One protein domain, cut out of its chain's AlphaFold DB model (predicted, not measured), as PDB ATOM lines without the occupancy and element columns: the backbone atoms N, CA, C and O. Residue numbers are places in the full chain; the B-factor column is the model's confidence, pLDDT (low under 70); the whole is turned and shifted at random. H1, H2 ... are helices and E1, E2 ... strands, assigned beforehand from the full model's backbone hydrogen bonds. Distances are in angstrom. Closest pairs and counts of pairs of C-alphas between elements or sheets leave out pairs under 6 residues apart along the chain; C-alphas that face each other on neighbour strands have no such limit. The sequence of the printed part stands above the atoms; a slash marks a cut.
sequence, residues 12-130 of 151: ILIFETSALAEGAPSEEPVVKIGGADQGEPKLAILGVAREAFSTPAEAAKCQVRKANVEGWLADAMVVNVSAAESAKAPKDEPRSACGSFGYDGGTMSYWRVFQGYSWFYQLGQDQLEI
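AT A GLANCE: This is residues 12 to 130 of the 151 residues of an uncharacterized protein of Rhizobiales bacterium 39-66-18 (UniProt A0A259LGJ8). Little is regular structure: H1 lies slantwise over the sheet E1 E5 E4, and hairpin E2 E3 packs on H1 and E4. The 119 printed residues have three named helices and five named strands, E1 H1 H2 E2 E3 H3 E4 E5, class mixed. It is compact, radius of gyration 14.4 A, spans 41 by 37 by 29 A, in two layers, a helix over one face of a sheet.

HOW THE PARTS SIT: E5, residues 117 to 122, has antiparallel edge strands E1, residues 31 to 36, and E4, residues 109 to 114: N 32 and O 120 are 2.9 A apart. H1, residues 41 to 52, has 6 of 8 O i to N i+4 pairs within hydrogen-bond range; H2, residues 56 to 59, and H3, residues 83 to 86, are too short for such a pair. H2 is close but not clearly touching H1, Arg 50 and Ala 59 C-alphas 6.5 A apart; H3 and H1 are apart.

IN THESE COORDINATES: E1 begins at C-alpha 31, (-40.603, 44.861, -1.019). E5 ends at C-alpha 122, (-36.033, 43.501, 3.229).

THE WHOLE: The printed part has no cut.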
ATOM      1  N   ILE A  12     -42.171  50.028  -5.479       76.00
ATOM      2  CA  ILE A  12     -41.759  49.921  -4.083       76.00
ATOM      3  C   ILE A  12     -43.021  49.790  -3.235       76.00
ATOM      4  O   ILE A  12     -43.935  50.604  -3.361       76.00
ATOM      5  N   LEU A  13     -43.064  48.762  -2.392       71.88
ATOM      6  CA  LEU A  13     -44.104  48.557  -1.395       71.88
ATOM      7  C   LEU A  13     -43.524  48.871  -0.016       71.88
ATOM      8  O   LEU A  13     -42.500  48.315   0.391       71.88
ATOM      9  N   ILE A  14     -44.206  49.769   0.685       70.06
ATOM     10  CA  ILE A  14     -43.898  50.209   2.043       70.06
ATOM     11  C   ILE A  14     -45.145  49.958   2.891       70.06
ATOM     12  O   ILE A  14     -46.266  50.121   2.403       70.06
ATOM     13  N   PHE A  15     -44.964  49.560   4.148       64.94
ATOM     14  CA  PHE A  15     -46.072  49.491   5.090       64.94
ATOM     15  C   PHE A  15     -46.388  50.862   5.673       64.94
ATOM     16  O   PHE A  15     -45.526  51.505   6.266       64.94
ATOM     17  N   GLU A  16     -47.654  51.263   5.578       60.88
ATOM     18  CA  GLU A  16     -48.160  52.402   6.346       60.88
ATOM     19  C   GLU A  16     -48.385  52.032   7.818       60.88
ATOM     20  O   GLU A  16     -48.193  52.865   8.697       60.88
ATOM     21  N   THR A  17     -48.780  50.784   8.096       59.69
ATOM     22  CA  THR A  17     -48.967  50.257   9.454       59.69
ATOM     23  C   THR A  17     -48.578  48.778   9.504       59.69
ATOM     24  O   THR A  17     -48.768  48.056   8.524       59.69
ATOM     25  N   SER A  18     -48.054  48.320  10.643       65.31
ATOM     26  CA  SER A  18     -47.804  46.903  10.929       65.31
ATOM     27  C   SER A  18     -48.322  46.542  12.322       65.31
ATOM     28  O   SER A  18     -48.220  47.328  13.267       65.31
ATOM     29  N   ALA A  19     -48.885  45.336  12.443       64.88
ATOM     30  CA  ALA A  19     -49.325  44.780  13.718       64.88
ATOM     31  C   ALA A  19     -48.152  44.381  14.632       64.88
ATOM     32  O   ALA A  19     -48.340  44.324  15.844       64.88
ATOM     33  N   LEU A  20     -46.965  44.115  14.072       63.69
ATOM     34  CA  LEU A  20     -45.758  43.799  14.846       63.69
ATOM     35  C   LEU A  20     -44.945  45.055  15.177       63.69
ATOM     36  O   LEU A  20     -44.325  45.105  16.233       63.69
ATOM     37  N   ALA A  21     -45.009  46.093  14.338       58.03
ATOM     38  CA  ALA A  21     -44.352  47.381  14.582       58.03
ATOM     39  C   ALA A  21     -45.205  48.364  15.414       58.03
ATOM     40  O   ALA A  21     -44.989  49.573  15.348       58.03
ATOM     41  N   GLU A  22     -46.215  47.876  16.147       59.69
ATOM     42  CA  GLU A  22     -47.143  48.686  16.962       59.69
ATOM     43  C   GLU A  22     -47.760  49.889  16.207       59.69
ATOM     44  O   GLU A  22     -48.063  50.933  16.788       59.69
ATOM     45  N   GLY A  23     -47.971  49.754  14.893       53.41
ATOM     46  CA  GLY A  23     -48.535  50.807  14.047       53.41
ATOM     47  C   GLY A  23     -47.546  51.875  13.566       53.41
ATOM     48  O   GLY A  23     -47.989  52.843  12.948       53.41
ATOM     49  N   ALA A  24     -46.238  51.723  13.797       45.81
ATOM     50  CA  ALA A  24     -45.236  52.615  13.221       45.81
ATOM     51  C   ALA A  24     -45.059  52.343  11.710       45.81
ATOM     52  O   ALA A  24     -44.885  51.183  11.318       45.81
ATOM     53  N   PRO A  25     -45.095  53.377  10.848       53.53
ATOM     54  CA  PRO A  25     -44.749  53.223   9.441       53.53
ATOM     55  C   PRO A  25     -43.265  52.865   9.308       53.53
ATOM     56  O   PRO A  25     -42.412  53.458   9.973       53.53
ATOM     57  N   SER A  26     -42.949  51.918   8.427       58.38
ATOM     58  CA  SER A  26     -41.564  51.682   8.011       58.38
ATOM     59  C   SER A  26     -41.202  52.724   6.958       58.38
ATOM     60  O   SER A  26     -41.879  52.808   5.942       58.38
ATOM     61  N   GLU A  27     -40.143  53.511   7.150       58.47
ATOM     62  CA  GLU A  27     -39.595  54.333   6.055       58.47
ATOM     63  C   GLU A  27     -38.780  53.485   5.062       58.47
ATOM     64  O   GLU A  27     -38.494  53.921   3.944       58.47
ATOM     65  N   GLU A  28     -38.432  52.251   5.444       61.56
ATOM     66  CA  GLU A  28     -37.685  51.327   4.601       61.56
ATOM     67  C   GLU A  28     -38.623  50.476   3.727       61.56
ATOM     68  O   GLU A  28     -39.641  49.957   4.207       61.56
ATOM     69  N   PRO A  29     -38.299  50.312   2.432       66.81
ATOM     70  CA  PRO A  29     -39.087  49.502   1.518       66.81
ATOM     71  C   PRO A  29     -38.996  48.023   1.890       66.81
ATOM     72  O   PRO A  29     -37.931  47.418   1.810       66.81
ATOM     73  N   VAL A  30     -40.133  47.420   2.232       77.31
ATOM     74  CA  VAL A  30     -40.197  46.000   2.614       77.31
ATOM     75  C   VAL A  30     -40.113  45.100   1.386       77.31
ATOM     76  O   VAL A  30     -39.524  44.018   1.437       77.31
ATOM     77  N   VAL A  31     -40.675  45.561   0.264       84.19
ATOM     78  CA  VAL A  31     -40.603  44.861  -1.019       84.19
ATOM     79  C   VAL A  31     -40.307  45.842  -2.150       84.19
ATOM     80  O   VAL A  31     -40.998  46.848  -2.308       84.19
ATOM     81  N   LYS A  32     -39.321  45.527  -2.992       86.06
ATOM     82  CA  LYS A  32     -39.097  46.202  -4.280       86.06
ATOM     83  C   LYS A  32     -39.311  45.215  -5.421       86.06
ATOM     84  O   LYS A  32     -38.725  44.138  -5.437       86.06
ATOM     85  N   ILE A  33     -40.120  45.603  -6.395       84.19
ATOM     86  CA  ILE A  33     -40.379  44.853  -7.625       84.19
ATOM     87  C   ILE A  33     -39.601  45.538  -8.743       84.19
ATOM     88  O   ILE A  33     -39.677  46.756  -8.901       84.19
ATOM     89  N   GLY A  34     -38.835  44.769  -9.502       79.62
ATOM     90  CA  GLY A  34     -38.038  45.241 -10.628       79.62
ATOM     91  C   GLY A  34     -38.409  44.568 -11.942       79.62
ATOM     92  O   GLY A  34     -39.301  43.723 -11.984       79.62
ATOM     93  N   GLY A  35     -37.720  44.977 -13.011       69.81
ATOM     94  CA  GLY A  35     -38.062  44.640 -14.393       69.81
ATOM     95  C   GLY A  35     -38.258  43.147 -14.659       69.81
ATOM     96  O   GLY A  35     -37.629  42.287 -14.038       69.81
ATOM     97  N   ALA A  36     -39.145  42.862 -15.612       63.34
ATOM     98  CA  ALA A  36     -39.479  41.508 -16.003       63.34
ATOM     99  C   ALA A  36     -38.523  40.986 -17.080       63.34
ATOM    100  O   ALA A  36     -38.541  41.473 -18.210       63.34
ATOM    101  N   ASP A  37     -37.705  39.990 -16.741       63.47
ATOM    102  CA  ASP A  37     -36.938  39.220 -17.720       63.47
ATOM    103  C   ASP A  37     -37.207  37.731 -17.492       63.47
ATOM    104  O   ASP A  37     -36.679  37.104 -16.571       63.47
ATOM    105  N   GLN A  38     -38.117  37.185 -18.302       55.81
ATOM    106  CA  GLN A  38     -38.675  35.844 -18.109       55.81
ATOM    107  C   GLN A  38     -37.682  34.712 -18.415       55.81
ATOM    108  O   GLN A  38     -37.970  33.555 -18.116       55.81
ATOM    109  N   GLY A  39     -36.515  35.019 -18.995       63.31
ATOM    110  CA  GLY A  39     -35.505  34.017 -19.347       63.31
ATOM    111  C   GLY A  39     -34.310  33.950 -18.398       63.31
ATOM    112  O   GLY A  39     -33.697  32.891 -18.265       63.31
ATOM    113  N   GLU A  40     -33.966  35.053 -17.724       77.31
ATOM    114  CA  GLU A  40     -32.693  35.174 -17.004       77.31
ATOM    115  C   GLU A  40     -32.844  35.835 -15.619       77.31
ATOM    116  O   GLU A  40     -32.519  37.011 -15.433       77.31
ATOM    117  N   PRO A  41     -33.239  35.063 -14.584       78.31
ATOM    118  CA  PRO A  41     -33.471  35.566 -13.224       78.31
ATOM    119  C   PRO A  41     -32.318  36.394 -12.643       78.31
ATOM    120  O   PRO A  41     -32.517  37.401 -11.963       78.31
ATOM    121  N   LYS A  42     -31.079  35.979 -12.926       84.00
ATOM    122  CA  LYS A  42     -29.882  36.680 -12.455       84.00
ATOM    123  C   LYS A  42     -29.692  38.025 -13.146       84.00
ATOM    124  O   LYS A  42     -29.231  38.957 -12.493       84.00
ATOM    125  N   LEU A  43     -30.022  38.126 -14.434       80.94
ATOM    126  CA  LEU A  43     -29.942  39.388 -15.164       80.94
ATOM    127  C   LEU A  43     -31.032  40.354 -14.712       80.94
ATOM    128  O   LEU A  43     -30.714  41.522 -14.512       80.94
ATOM    129  N   ALA A  44     -32.252  39.867 -14.461       81.25
ATOM    130  CA  ALA A  44     -33.336  40.679 -13.906       81.25
ATOM    131  C   ALA A  44     -32.913  41.339 -12.583       81.25
ATOM    132  O   ALA A  44     -32.949  42.562 -12.446       81.25
ATOM    133  N   ILE A  45     -32.398  40.539 -11.642       87.00
ATOM    134  CA  ILE A  45     -31.913  41.041 -10.349       87.00
ATOM    135  C   ILE A  45     -30.722  41.989 -10.528       87.00
ATOM    136  O   ILE A  45     -30.712  43.072  -9.947       87.00
ATOM    137  N   LEU A  46     -29.712  41.617 -11.329       83.88
ATOM    138  CA  LEU A  46     -28.548  42.483 -11.560       83.88
ATOM    139  C   LEU A  46     -28.936  43.809 -12.216       83.88
ATOM    140  O   LEU A  46     -28.295  44.817 -11.934       83.88
ATOM    141  N   GLY A  47     -29.954  43.819 -13.076       79.50
ATOM    142  CA  GLY A  47     -30.483  45.031 -13.694       79.50
ATOM    143  C   GLY A  47     -30.914  46.054 -12.648       79.50
ATOM    144  O   GLY A  47     -30.494  47.204 -12.723       79.50
ATOM    145  N   VAL A  48     -31.659  45.610 -11.633       80.44
ATOM    146  CA  VAL A  48     -32.137  46.466 -10.536       80.44
ATOM    147  C   VAL A  48     -31.024  46.775  -9.539       80.44
ATOM    148  O   VAL A  48     -30.847  47.919  -9.134       80.44
ATOM    149  N   ALA A  49     -30.235  45.771  -9.152       82.81
ATOM    150  CA  ALA A  49     -29.173  45.931  -8.161       82.81
ATOM    151  C   ALA A  49     -28.106  46.943  -8.604       82.81
ATOM    152  O   ALA A  49     -27.513  47.623  -7.769       82.81
ATOM    153  N   ARG A  50     -27.903  47.091  -9.921       81.06
ATOM    154  CA  ARG A  50     -26.982  48.076 -10.497       81.06
ATOM    155  C   ARG A  50     -27.323  49.524 -10.172       81.06
ATOM    156  O   ARG A  50     -26.403  50.333 -10.144       81.06
ATOM    157  N   GLU A  51     -28.582  49.838  -9.879       74.75
ATOM    158  CA  GLU A  51     -28.993  51.178  -9.434       74.75
ATOM    159  C   GLU A  51     -28.359  51.567  -8.092       74.75
ATOM    160  O   GLU A  51     -28.169  52.750  -7.829       74.75
ATOM    161  N   ALA A  52     -28.015  50.588  -7.248       76.62
ATOM    162  CA  ALA A  52     -27.426  50.830  -5.933       76.62
ATOM    163  C   ALA A  52     -25.889  50.850  -5.936       76.62
ATOM    164  O   ALA A  52     -25.282  51.089  -4.890       76.62
ATOM    165  N   PHE A  53     -25.237  50.586  -7.072       80.75
ATOM    166  CA  PHE A  53     -23.777  50.590  -7.137       80.75
ATOM    167  C   PHE A  53     -23.247  52.009  -7.313       80.75
ATOM    168  O   PHE A  53     -23.615  52.717  -8.248       80.75
ATOM    169  N   SER A  54     -22.307  52.398  -6.452       72.56
ATOM    170  CA  SER A  54     -21.713  53.737  -6.510       72.56
ATOM    171  C   SER A  54     -20.699  53.870  -7.647       72.56
ATOM    172  O   SER A  54     -20.438  54.970  -8.131       72.56
ATOM    173  N   THR A  55     -20.102  52.755  -8.090       76.12
ATOM    174  CA  THR A  55     -19.115  52.750  -9.179       76.12
ATOM    175  C   THR A  55     -19.244  51.522 -10.091       76.12
ATOM    176  O   THR A  55     -19.582  50.431  -9.624       76.12
ATOM    177  N   PRO A  56     -18.873  51.628 -11.384       75.75
ATOM    178  CA  PRO A  56     -18.799  50.469 -12.282       75.75
ATOM    179  C   PRO A  56     -17.819  49.383 -11.807       75.75
ATOM    180  O   PRO A  56     -18.008  48.201 -12.089       75.75
ATOM    181  N   ALA A  57     -16.767  49.772 -11.080       77.56
ATOM    182  CA  ALA A  57     -15.785  48.843 -10.528       77.56
ATOM    183  C   ALA A  57     -16.360  47.994  -9.383       77.56
ATOM    184  O   ALA A  57     -16.004  46.825  -9.250       77.56
ATOM    185  N   GLU A  58     -17.257  48.564  -8.575       76.06
ATOM    186  CA  GLU A  58     -18.027  47.828  -7.571       76.06
ATOM    187  C   GLU A  58     -19.026  46.884  -8.246       76.06
ATOM    188  O   GLU A  58     -19.049  45.690  -7.948       76.06
ATOM    189  N   ALA A  59     -19.749  47.385  -9.253       77.56
ATOM    190  CA  ALA A  59     -20.697  46.601 -10.040       77.56
ATOM    191  C   ALA A  59     -20.075  45.336 -10.650       77.56
ATOM    192  O   ALA A  59     -20.717  44.290 -10.704       77.56
ATOM    193  N   ALA A  60     -18.816  45.418 -11.094       83.06
ATOM    194  CA  ALA A  60     -18.095  44.301 -11.698       83.06
ATOM    195  C   ALA A  60     -17.746  43.172 -10.709       83.06
ATOM    196  O   ALA A  60     -17.504  42.044 -11.136       83.06
ATOM    197  N   LYS A  61     -17.706  43.454  -9.401       85.12
ATOM    198  CA  LYS A  61     -17.400  42.459  -8.356       85.12
ATOM    199  C   LYS A  61     -18.645  41.747  -7.835       85.12
ATOM    200  O   LYS A  61     -18.536  40.682  -7.228       85.12
ATOM    201  N   CYS A  62     -19.811  42.338  -8.064       89.06
ATOM    202  CA  CYS A  62     -21.084  41.890  -7.533       89.06
ATOM    203  C   CYS A  62     -21.785  40.929  -8.491       89.06
ATOM    204  O   CYS A  62     -21.916  41.185  -9.686       89.06
ATOM    205  N   GLN A  63     -22.265  39.813  -7.952       90.50
ATOM    206  CA  GLN A  63     -22.947  38.771  -8.709       90.50
ATOM    207  C   GLN A  63     -24.162  38.237  -7.954       90.50
ATOM    208  O   GLN A  63     -24.194  38.207  -6.723       90.50
ATOM    209  N   VAL A  64     -25.146  37.749  -8.709       91.12
ATOM    210  CA  VAL A  64     -26.315  37.069  -8.147       91.12
ATOM    211  C   VAL A  64     -26.012  35.591  -7.948       91.12
ATOM    212  O   VAL A  64     -25.604  34.875  -8.872       91.12
ATOM    213  N   ARG A  65     -26.255  35.111  -6.733       90.62
ATOM    214  CA  ARG A  65     -26.063  33.714  -6.329       90.62
ATOM    215  C   ARG A  65     -27.196  33.262  -5.419       90.62
ATOM    216  O   ARG A  65     -27.893  34.088  -4.845       90.62
ATOM    217  N   LYS A  66     -27.356  31.947  -5.261       90.75
ATOM    218  CA  LYS A  66     -28.254  31.403  -4.235       90.75
ATOM    219  C   LYS A  66     -27.784  31.844  -2.850       90.75
ATOM    220  O   LYS A  66     -26.573  31.855  -2.603       90.75
ATOM    221  N   ALA A  67     -28.737  32.182  -1.986       89.69
ATOM    222  CA  ALA A  67     -28.470  32.586  -0.612       89.69
ATOM    223  C   ALA A  67     -27.858  31.433   0.194       89.69
ATOM    224  O   ALA A  67     -26.820  31.613   0.824       89.69
ATOM    225  N   ASN A  68     -28.450  30.234   0.097       87.31
ATOM    226  CA  ASN A  68     -28.058  29.040   0.859       87.31
ATOM    227  C   ASN A  68     -27.925  29.315   2.372       87.31
ATOM    228  O   ASN A  68     -27.012  28.803   3.020       87.31
ATOM    229  N   VAL A  69     -28.815  30.147   2.910       84.38
ATOM    230  CA  VAL A  69     -28.923  30.431   4.343       84.38
ATOM    231  C   VAL A  69     -29.965  29.481   4.927       84.38
ATOM    232  O   VAL A  69     -31.029  29.286   4.338       84.38
ATOM    233  N   GLU A  70     -29.648  28.847   6.053       84.81
ATOM    234  CA  GLU A  70     -30.579  27.950   6.737       84.81
ATOM    235  C   GLU A  70     -31.848  28.709   7.158       84.81
ATOM    236  O   GLU A  70     -31.779  29.841   7.630       84.81
ATOM    237  N   GLY A  71     -33.019  28.105   6.936       82.81
ATOM    238  CA  GLY A  71     -34.319  28.729   7.208       82.81
ATOM    239  C   GLY A  71     -34.840  29.660   6.106       82.81
ATOM    240  O   GLY A  71     -36.005  30.045   6.154       82.81
ATOM    241  N   TRP A  72     -34.034  29.994   5.092       86.25
ATOM    242  CA  TRP A  72     -34.498  30.777   3.940       86.25
ATOM    243  C   TRP A  72     -35.105  29.878   2.856       86.25
ATOM    244  O   TRP A  72     -34.847  28.674   2.787       86.25
ATOM    245  N   LEU A  73     -35.898  30.483   1.969       86.50
ATOM    246  CA  LEU A  73     -36.490  29.787   0.827       86.50
ATOM    247  C   LEU A  73     -35.416  29.241  -0.128       86.50
ATOM    248  O   LEU A  73     -34.371  29.854  -0.350       86.50
ATOM    249  N   ALA A  74     -35.689  28.088  -0.744       88.62
ATOM    250  CA  ALA A  74     -34.728  27.389  -1.605       88.62
ATOM    251  C   ALA A  74     -34.388  28.138  -2.910       88.62
ATOM    252  O   ALA A  74     -33.339  27.899  -3.520       88.62
ATOM    253  N   ASP A  75     -35.280  29.023  -3.351       88.31
ATOM    254  CA  ASP A  75     -35.121  29.905  -4.505       88.31
ATOM    255  C   ASP A  75     -34.609  31.305  -4.124       88.31
ATOM    256  O   ASP A  75     -34.415  32.138  -5.010       88.31
ATOM    257  N   ALA A  76     -34.335  31.558  -2.838       90.62
ATOM    258  CA  ALA A  76     -33.784  32.825  -2.381       90.62
ATOM    259  C   ALA A  76     -32.392  33.068  -2.983       90.62
ATOM    260  O   ALA A  76     -31.478  32.231  -2.938       90.62
ATOM    261  N   MET A  77     -32.225  34.258  -3.537       92.94
ATOM    262  CA  MET A  77     -31.005  34.747  -4.157       92.94
ATOM    263  C   MET A  77     -30.479  35.970  -3.415       92.94
ATOM    264  O   MET A  77     -31.209  36.678  -2.734       92.94
ATOM    265  N   VAL A  78     -29.190  36.232  -3.563       92.56
ATOM    266  CA  VAL A  78     -28.515  37.401  -3.002       92.56
ATOM    267  C   VAL A  78     -27.567  37.998  -4.026       92.56
ATOM    268  O   VAL A  78     -26.952  37.269  -4.812       92.56
ATOM    269  N   VAL A  79     -27.415  39.319  -3.983       91.69
ATOM    270  CA  VAL A  79     -26.338  40.030  -4.673       91.69
ATOM    271  C   VAL A  79     -25.167  40.117  -3.707       91.69
ATOM    272  O   VAL A  79     -25.291  40.648  -2.609       91.69
ATOM    273  N   ASN A  80     -24.034  39.538  -4.078       90.50
ATOM    274  CA  ASN A  80     -22.860  39.503  -3.216       90.50
ATOM    275  C   ASN A  80     -21.593  39.423  -4.069       90.50
ATOM    276  O   ASN A  80     -21.639  39.083  -5.255       90.50
ATOM    277  N   VAL A  81     -20.449  39.690  -3.455       88.50
ATOM    278  CA  VAL A  81     -19.144  39.434  -4.058       88.50
ATOM    279  C   VAL A  81     -18.892  37.928  -4.226       88.50
ATOM    280  O   VAL A  81     -19.685  37.058  -3.833       88.50
ATOM    281  N   SER A  82     -17.773  37.586  -4.865       85.69
ATOM    282  CA  SER A  82     -17.355  36.189  -5.017       85.69
ATOM    283  C   SER A  82     -17.239  35.478  -3.661       85.69
ATOM    284  O   SER A  82     -16.916  36.102  -2.655       85.69
ATOM    285  N   ALA A  83     -17.439  34.154  -3.619       82.50
ATOM    286  CA  ALA A  83     -17.300  33.387  -2.372       82.50
ATOM    287  C   ALA A  83     -15.928  33.590  -1.700       82.50
ATOM    288  O   ALA A  83     -15.847  33.658  -0.477       82.50
ATOM    289  N   ALA A  84     -14.873  33.731  -2.508       82.88
ATOM    290  CA  ALA A  84     -13.522  33.995  -2.036       82.88
ATOM    291  C   ALA A  84     -13.371  35.390  -1.407       82.88
ATOM    292  O   ALA A  84     -12.603  35.544  -0.464       82.88
ATOM    293  N   GLU A  85     -14.083  36.402  -1.908       83.94
ATOM    294  CA  GLU A  85     -14.105  37.729  -1.283       83.94
ATOM    295  C   GLU A  85     -15.022  37.768  -0.061       83.94
ATOM    296  O   GLU A  85     -14.615  38.292   0.971       83.94
ATOM    297  N   SER A  86     -16.198  37.134  -0.114       81.00
ATOM    298  CA  SER A  86     -17.106  37.060   1.037       81.00
ATOM    299  C   SER A  86     -16.461  36.367   2.240       81.00
ATOM    300  O   SER A  86     -16.757  36.723   3.374       81.00
ATOM    301  N   ALA A  87     -15.567  35.399   2.013       81.94
ATOM    302  CA  ALA A  87     -14.835  34.705   3.076       81.94
ATOM    303  C   ALA A  87     -13.797  35.584   3.798       81.94
ATOM    304  O   ALA A  87     -13.329  35.205   4.870       81.94
ATOM    305  N   LYS A  88     -13.422  36.735   3.221       82.25
ATOM    306  CA  LYS A  88     -12.491  37.698   3.829       82.25
ATOM    307  C   LYS A  88     -13.196  38.722   4.715       82.25
ATOM    308  O   LYS A  88     -12.523  39.412   5.472       82.25
ATOM    309  N   ALA A  89     -14.515  38.859   4.581       78.25
ATOM    310  CA  ALA A  89     -15.282  39.796   5.383       78.25
ATOM    311  C   ALA A  89     -15.320  39.339   6.855       78.25
ATOM    312  O   ALA A  89     -15.398  38.127   7.103       78.25
ATOM    313  N   PRO A  90     -15.301  40.275   7.823       77.12
ATOM    314  CA  PRO A  90     -15.569  39.960   9.222       77.12
ATOM    315  C   PRO A  90     -16.899  39.211   9.358       77.12
ATOM    316  O   PRO A  90     -17.848  39.468   8.617       77.12
ATOM    317  N   LYS A  91     -16.956  38.231  10.268       74.00
ATOM    318  CA  LYS A  91     -18.174  37.431  10.489       74.00
ATOM    319  C   LYS A  91     -19.205  38.152  11.353       74.00
ATOM    320  O   LYS A  91     -20.385  37.861  11.217       74.00
ATOM    321  N   ASP A  92     -18.740  39.076  12.187       72.19
ATOM    322  CA  ASP A  92     -19.542  39.726  13.224       72.19
ATOM    323  C   ASP A  92     -19.935  41.168  12.853       72.19
ATOM    324  O   ASP A  92     -20.498  41.885  13.674       72.19
ATOM    325  N   GLU A  93     -19.645  41.608  11.622       71.31
ATOM    326  CA  GLU A  93     -19.986  42.949  11.132       71.31
ATOM    327  C   GLU A  93     -20.872  42.871   9.878       71.31
ATOM    328  O   GLU A  93     -20.616  42.032   9.002       71.31
ATOM    329  N   PRO A  94     -21.878  43.761   9.746       73.56
ATOM    330  CA  PRO A  94     -22.657  43.886   8.523       73.56
ATOM    331  C   PRO A  94     -21.762  44.186   7.322       73.56
ATOM    332  O   PRO A  94     -20.888  45.056   7.352       73.56
ATOM    333  N   ARG A  95     -22.000  43.475   6.227       80.00
ATOM    334  CA  ARG A  95     -21.300  43.687   4.962       80.00
ATOM    335  C   ARG A  95     -21.963  44.832   4.207       80.00
ATOM    336  O   ARG A  95     -23.174  44.866   4.059       80.00
ATOM    337  N   SER A  96     -21.154  45.728   3.657       75.88
ATOM    338  CA  SER A  96     -21.614  46.845   2.819       75.88
ATOM    339  C   SER A  96     -21.269  46.670   1.337       75.88
ATOM    340  O   SER A  96     -21.353  47.611   0.550       75.88
ATOM    341  N   ALA A  97     -20.843  45.469   0.937       81.44
ATOM    342  CA  ALA A  97     -20.504  45.194  -0.450       81.44
ATOM    343  C   ALA A  97     -21.777  45.094  -1.305       81.44
ATOM    344  O   ALA A  97     -22.722  44.411  -0.915       81.44
ATOM    345  N   CYS A  98     -21.745  45.679  -2.508       85.50
ATOM    346  CA  CYS A  98     -22.826  45.614  -3.497       85.50
ATOM    347  C   CYS A  98     -24.045  46.505  -3.197       85.50
ATOM    348  O   CYS A  98     -25.161  46.172  -3.598       85.50
ATOM    349  N   GLY A  99     -23.819  47.656  -2.558       83.81
ATOM    350  CA  GLY A  99     -24.846  48.669  -2.299       83.81
ATOM    351  C   GLY A  99     -26.012  48.191  -1.424       83.81
ATOM    352  O   GLY A  99     -25.984  47.109  -0.843       83.81
ATOM    353  N   SER A 100     -27.075  48.997  -1.358       83.56
ATOM    354  CA  SER A 100     -28.259  48.766  -0.505       83.56
ATOM    355  C   SER A 100     -29.060  47.500  -0.834       83.56
ATOM    356  O   SER A 100     -29.901  47.079  -0.052       83.56
ATOM    357  N   PHE A 101     -28.814  46.896  -1.995       86.94
ATOM    358  CA  PHE A 101     -29.455  45.659  -2.447       86.94
ATOM    359  C   PHE A 101     -28.562  44.419  -2.292       86.94
ATOM    360  O   PHE A 101     -28.934  43.313  -2.714       86.94
ATOM    361  N   GLY A 102     -27.359  44.622  -1.754       87.75
ATOM    362  CA  GLY A 102     -26.390  43.591  -1.441       87.75
ATOM    363  C   GLY A 102     -26.752  42.827  -0.173       87.75
ATOM    364  O   GLY A 102     -27.508  43.287   0.677       87.75
ATOM    365  N   TYR A 103     -26.194  41.630  -0.048       88.69
ATOM    366  CA  TYR A 103     -26.318  40.836   1.166       88.69
ATOM    367  C   TYR A 103     -25.379  41.340   2.261       88.69
ATOM    368  O   TYR A 103     -24.154  41.244   2.123       88.69
ATOM    369  N   ASP A 104     -25.965  41.799   3.364       85.75
ATOM    370  CA  ASP A 104     -25.249  42.335   4.523       85.75
ATOM    371  C   ASP A 104     -24.862  41.261   5.559       85.75
ATOM    372  O   ASP A 104     -23.947  41.466   6.351       85.75
ATOM    373  N   GLY A 105     -25.502  40.088   5.534       82.50
ATOM    374  CA  GLY A 105     -25.287  39.019   6.514       82.50
ATOM    375  C   GLY A 105     -25.875  39.269   7.903       82.50
ATOM    376  O   GLY A 105     -25.768  38.383   8.747       82.50
ATOM    377  N   GLY A 106     -26.495  40.428   8.128       77.62
ATOM    378  CA  GLY A 106     -27.112  40.818   9.395       77.62
ATOM    379  C   GLY A 106     -28.632  40.922   9.323       77.62
ATOM    380  O   GLY A 106     -29.278  40.886  10.363       77.62
ATOM    381  N   THR A 107     -29.205  41.014   8.124       79.94
ATOM    382  CA  THR A 107     -30.637  41.218   7.891       79.94
ATOM    383  C   THR A 107     -31.192  40.098   7.016       79.94
ATOM    384  O   THR A 107     -30.502  39.552   6.147       79.94
ATOM    385  N   MET A 108     -32.465  39.749   7.196       83.75
ATOM    386  CA  MET A 108     -33.188  38.882   6.269       83.75
ATOM    387  C   MET A 108     -33.571  39.663   5.009       83.75
ATOM    388  O   MET A 108     -34.717  40.077   4.819       83.75
ATOM    389  N   SER A 109     -32.579  39.875   4.145       87.75
ATOM    390  CA  SER A 109     -32.744  40.504   2.840       87.75
ATOM    391  C   SER A 109     -32.390  39.539   1.709       87.75
ATOM    392  O   SER A 109     -31.301  38.958   1.654       87.75
ATOM    393  N   TYR A 110     -33.334  39.317   0.797       90.94
ATOM    394  CA  TYR A 110     -33.142  38.385  -0.308       90.94
ATOM    395  C   TYR A 110     -33.942  38.762  -1.544       90.94
ATOM    396  O   TYR A 110     -34.940  39.476  -1.505       90.94
ATOM    397  N   TRP A 111     -33.492  38.220  -2.663       92.06
ATOM    398  CA  TRP A 111     -34.124  38.331  -3.958       92.06
ATOM    399  C   TRP A 111     -34.868  37.046  -4.316       92.06
ATOM    400  O   TRP A 111     -34.393  35.945  -4.033       92.06
ATOM    401  N   ARG A 112     -35.990  37.169  -5.015       90.75
ATOM    402  CA  ARG A 112     -36.667  36.073  -5.722       90.75
ATOM    403  C   ARG A 112     -37.013  36.519  -7.132       90.75
ATOM    404  O   ARG A 112     -37.087  37.711  -7.414       90.75
ATOM    405  N   VAL A 113     -37.226  35.559  -8.022       88.38
ATOM    406  CA  VAL A 113     -37.770  35.826  -9.357       88.38
ATOM    407  C   VAL A 113     -38.961  34.911  -9.561       88.38
ATOM    408  O   VAL A 113     -38.798  33.695  -9.583       88.38
ATOM    409  N   PHE A 114     -40.151  35.496  -9.654       85.62
ATOM    410  CA  PHE A 114     -41.403  34.772  -9.863       85.62
ATOM    411  C   PHE A 114     -42.453  35.697 -10.492       85.62
ATOM    412  O   PHE A 114     -42.355  36.924 -10.385       85.62
ATOM    413  N   GLN A 115     -43.432  35.105 -11.189       81.75
ATOM    414  CA  GLN A 115     -44.425  35.822 -12.012       81.75
ATOM    415  C   GLN A 115     -43.781  36.725 -13.077       81.75
ATOM    416  O   GLN A 115     -44.328  37.755 -13.456       81.75
ATOM    417  N   GLY A 116     -42.578  36.362 -13.528       81.81
ATOM    418  CA  GLY A 116     -41.807  37.125 -14.502       81.81
ATOM    419  C   GLY A 116     -41.068  38.347 -13.955       81.81
ATOM    420  O   GLY A 116     -40.371  38.961 -14.745       81.81
ATOM    421  N   TYR A 117     -41.150  38.684 -12.661       85.12
ATOM    422  CA  TYR A 117     -40.495  39.867 -12.071       85.12
ATOM    423  C   TYR A 117     -39.382  39.489 -11.094       85.12
ATOM    424  O   TYR A 117     -39.417  38.420 -10.480       85.12
ATOM    425  N   SER A 118     -38.419  40.392 -10.895       88.69
ATOM    426  CA  SER A 118     -37.485  40.326  -9.766       88.69
ATOM    427  C   SER A 118     -38.081  41.004  -8.536       88.69
ATOM    428  O   SER A 118     -38.535  42.142  -8.627       88.69
ATOM    429  N   TRP A 119     -38.006  40.347  -7.388       89.44
ATOM    430  CA  TRP A 119     -38.530  40.823  -6.114       89.44
ATOM    431  C   TRP A 119     -37.402  40.876  -5.102       89.44
ATOM    432  O   TRP A 119     -36.753  39.859  -4.872       89.44
ATOM    433  N   PHE A 120     -37.171  42.032  -4.504       89.88
ATOM    434  CA  PHE A 120     -36.304  42.198  -3.348       89.88
ATOM    435  C   PHE A 120     -37.165  42.310  -2.101       89.88
ATOM    436  O   PHE A 120     -38.117  43.084  -2.089       89.88
ATOM    437  N   TYR A 121     -36.806  41.556  -1.074       88.75
ATOM    438  CA  TYR A 121     -37.434  41.573   0.234       88.75
ATOM    439  C   TYR A 121     -36.417  42.066   1.251       88.75
ATOM    440  O   TYR A 121     -35.304  41.543   1.285       88.75
ATOM    441  N   GLN A 122     -36.805  43.026   2.084       86.38
ATOM    442  CA  GLN A 122     -36.033  43.501   3.229       86.38
ATOM    443  C   GLN A 122     -36.911  43.347   4.466       86.38
ATOM    444  O   GLN A 122     -37.746  44.192   4.767       86.38
ATOM    445  N   LEU A 123     -36.772  42.200   5.131       78.75
ATOM    446  CA  LEU A 123     -37.698  41.747   6.174       78.75
ATOM    447  C   LEU A 123     -37.144  41.971   7.590       78.75
ATOM    448  O   LEU A 123     -37.720  41.487   8.555       78.75
ATOM    449  N   GLY A 124     -36.031  42.700   7.718       74.19
ATOM    450  CA  GLY A 124     -35.427  43.008   9.013       74.19
ATOM    451  C   GLY A 124     -34.762  41.801   9.685       74.19
ATOM    452  O   GLY A 124     -34.371  40.835   9.024       74.19
ATOM    453  N   GLN A 125     -34.583  41.886  11.004       64.94
ATOM    454  CA  GLN A 125     -34.004  40.824  11.846       64.94
ATOM    455  C   GLN A 125     -35.067  40.002  12.596       64.94
ATOM    456  O   GLN A 125     -34.740  38.968  13.178       64.94
ATOM    457  N   ASP A 126     -36.321  40.455  12.568       63.84
ATOM    458  CA  ASP A 126     -37.421  39.928  13.374       63.84
ATOM    459  C   ASP A 126     -38.330  38.966  12.581       63.84
ATOM    460  O   ASP A 126     -37.961  38.435  11.529       63.84
ATOM    461  N   GLN A 127     -39.520  38.671  13.121       60.69
ATOM    462  CA  GLN A 127     -40.479  37.761  12.497       60.69
ATOM    463  C   GLN A 127     -40.899  38.224  11.096       60.69
ATOM    464  O   GLN A 127     -41.159  39.399  10.854       60.69
ATOM    465  N   LEU A 128     -41.047  37.249  10.196       64.69
ATOM    466  CA  LEU A 128     -41.639  37.437   8.873       64.69
ATOM    467  C   LEU A 128     -43.075  37.964   9.001       64.69
ATOM    468  O   LEU A 128     -43.999  37.190   9.246       64.69
ATOM    469  N   GLU A 129     -43.272  39.262   8.779       69.06
ATOM    470  CA  GLU A 129     -44.614  39.854   8.654       69.06
ATOM    471  C   GLU A 129     -45.338  39.397   7.386       69.06
ATOM    472  O   GLU A 129     -46.568  39.377   7.331       69.06
ATOM    473  N   ILE A 130     -44.572  39.030   6.355       75.56
ATOM    474  CA  ILE A 130     -45.093  38.658   5.045       75.56
ATOM    475  C   ILE A 130     -44.524  37.318   4.609       75.56
ATOM    476  O   ILE A 130     -43.310  37.106   4.605       75.56
TER     477      ILE A 130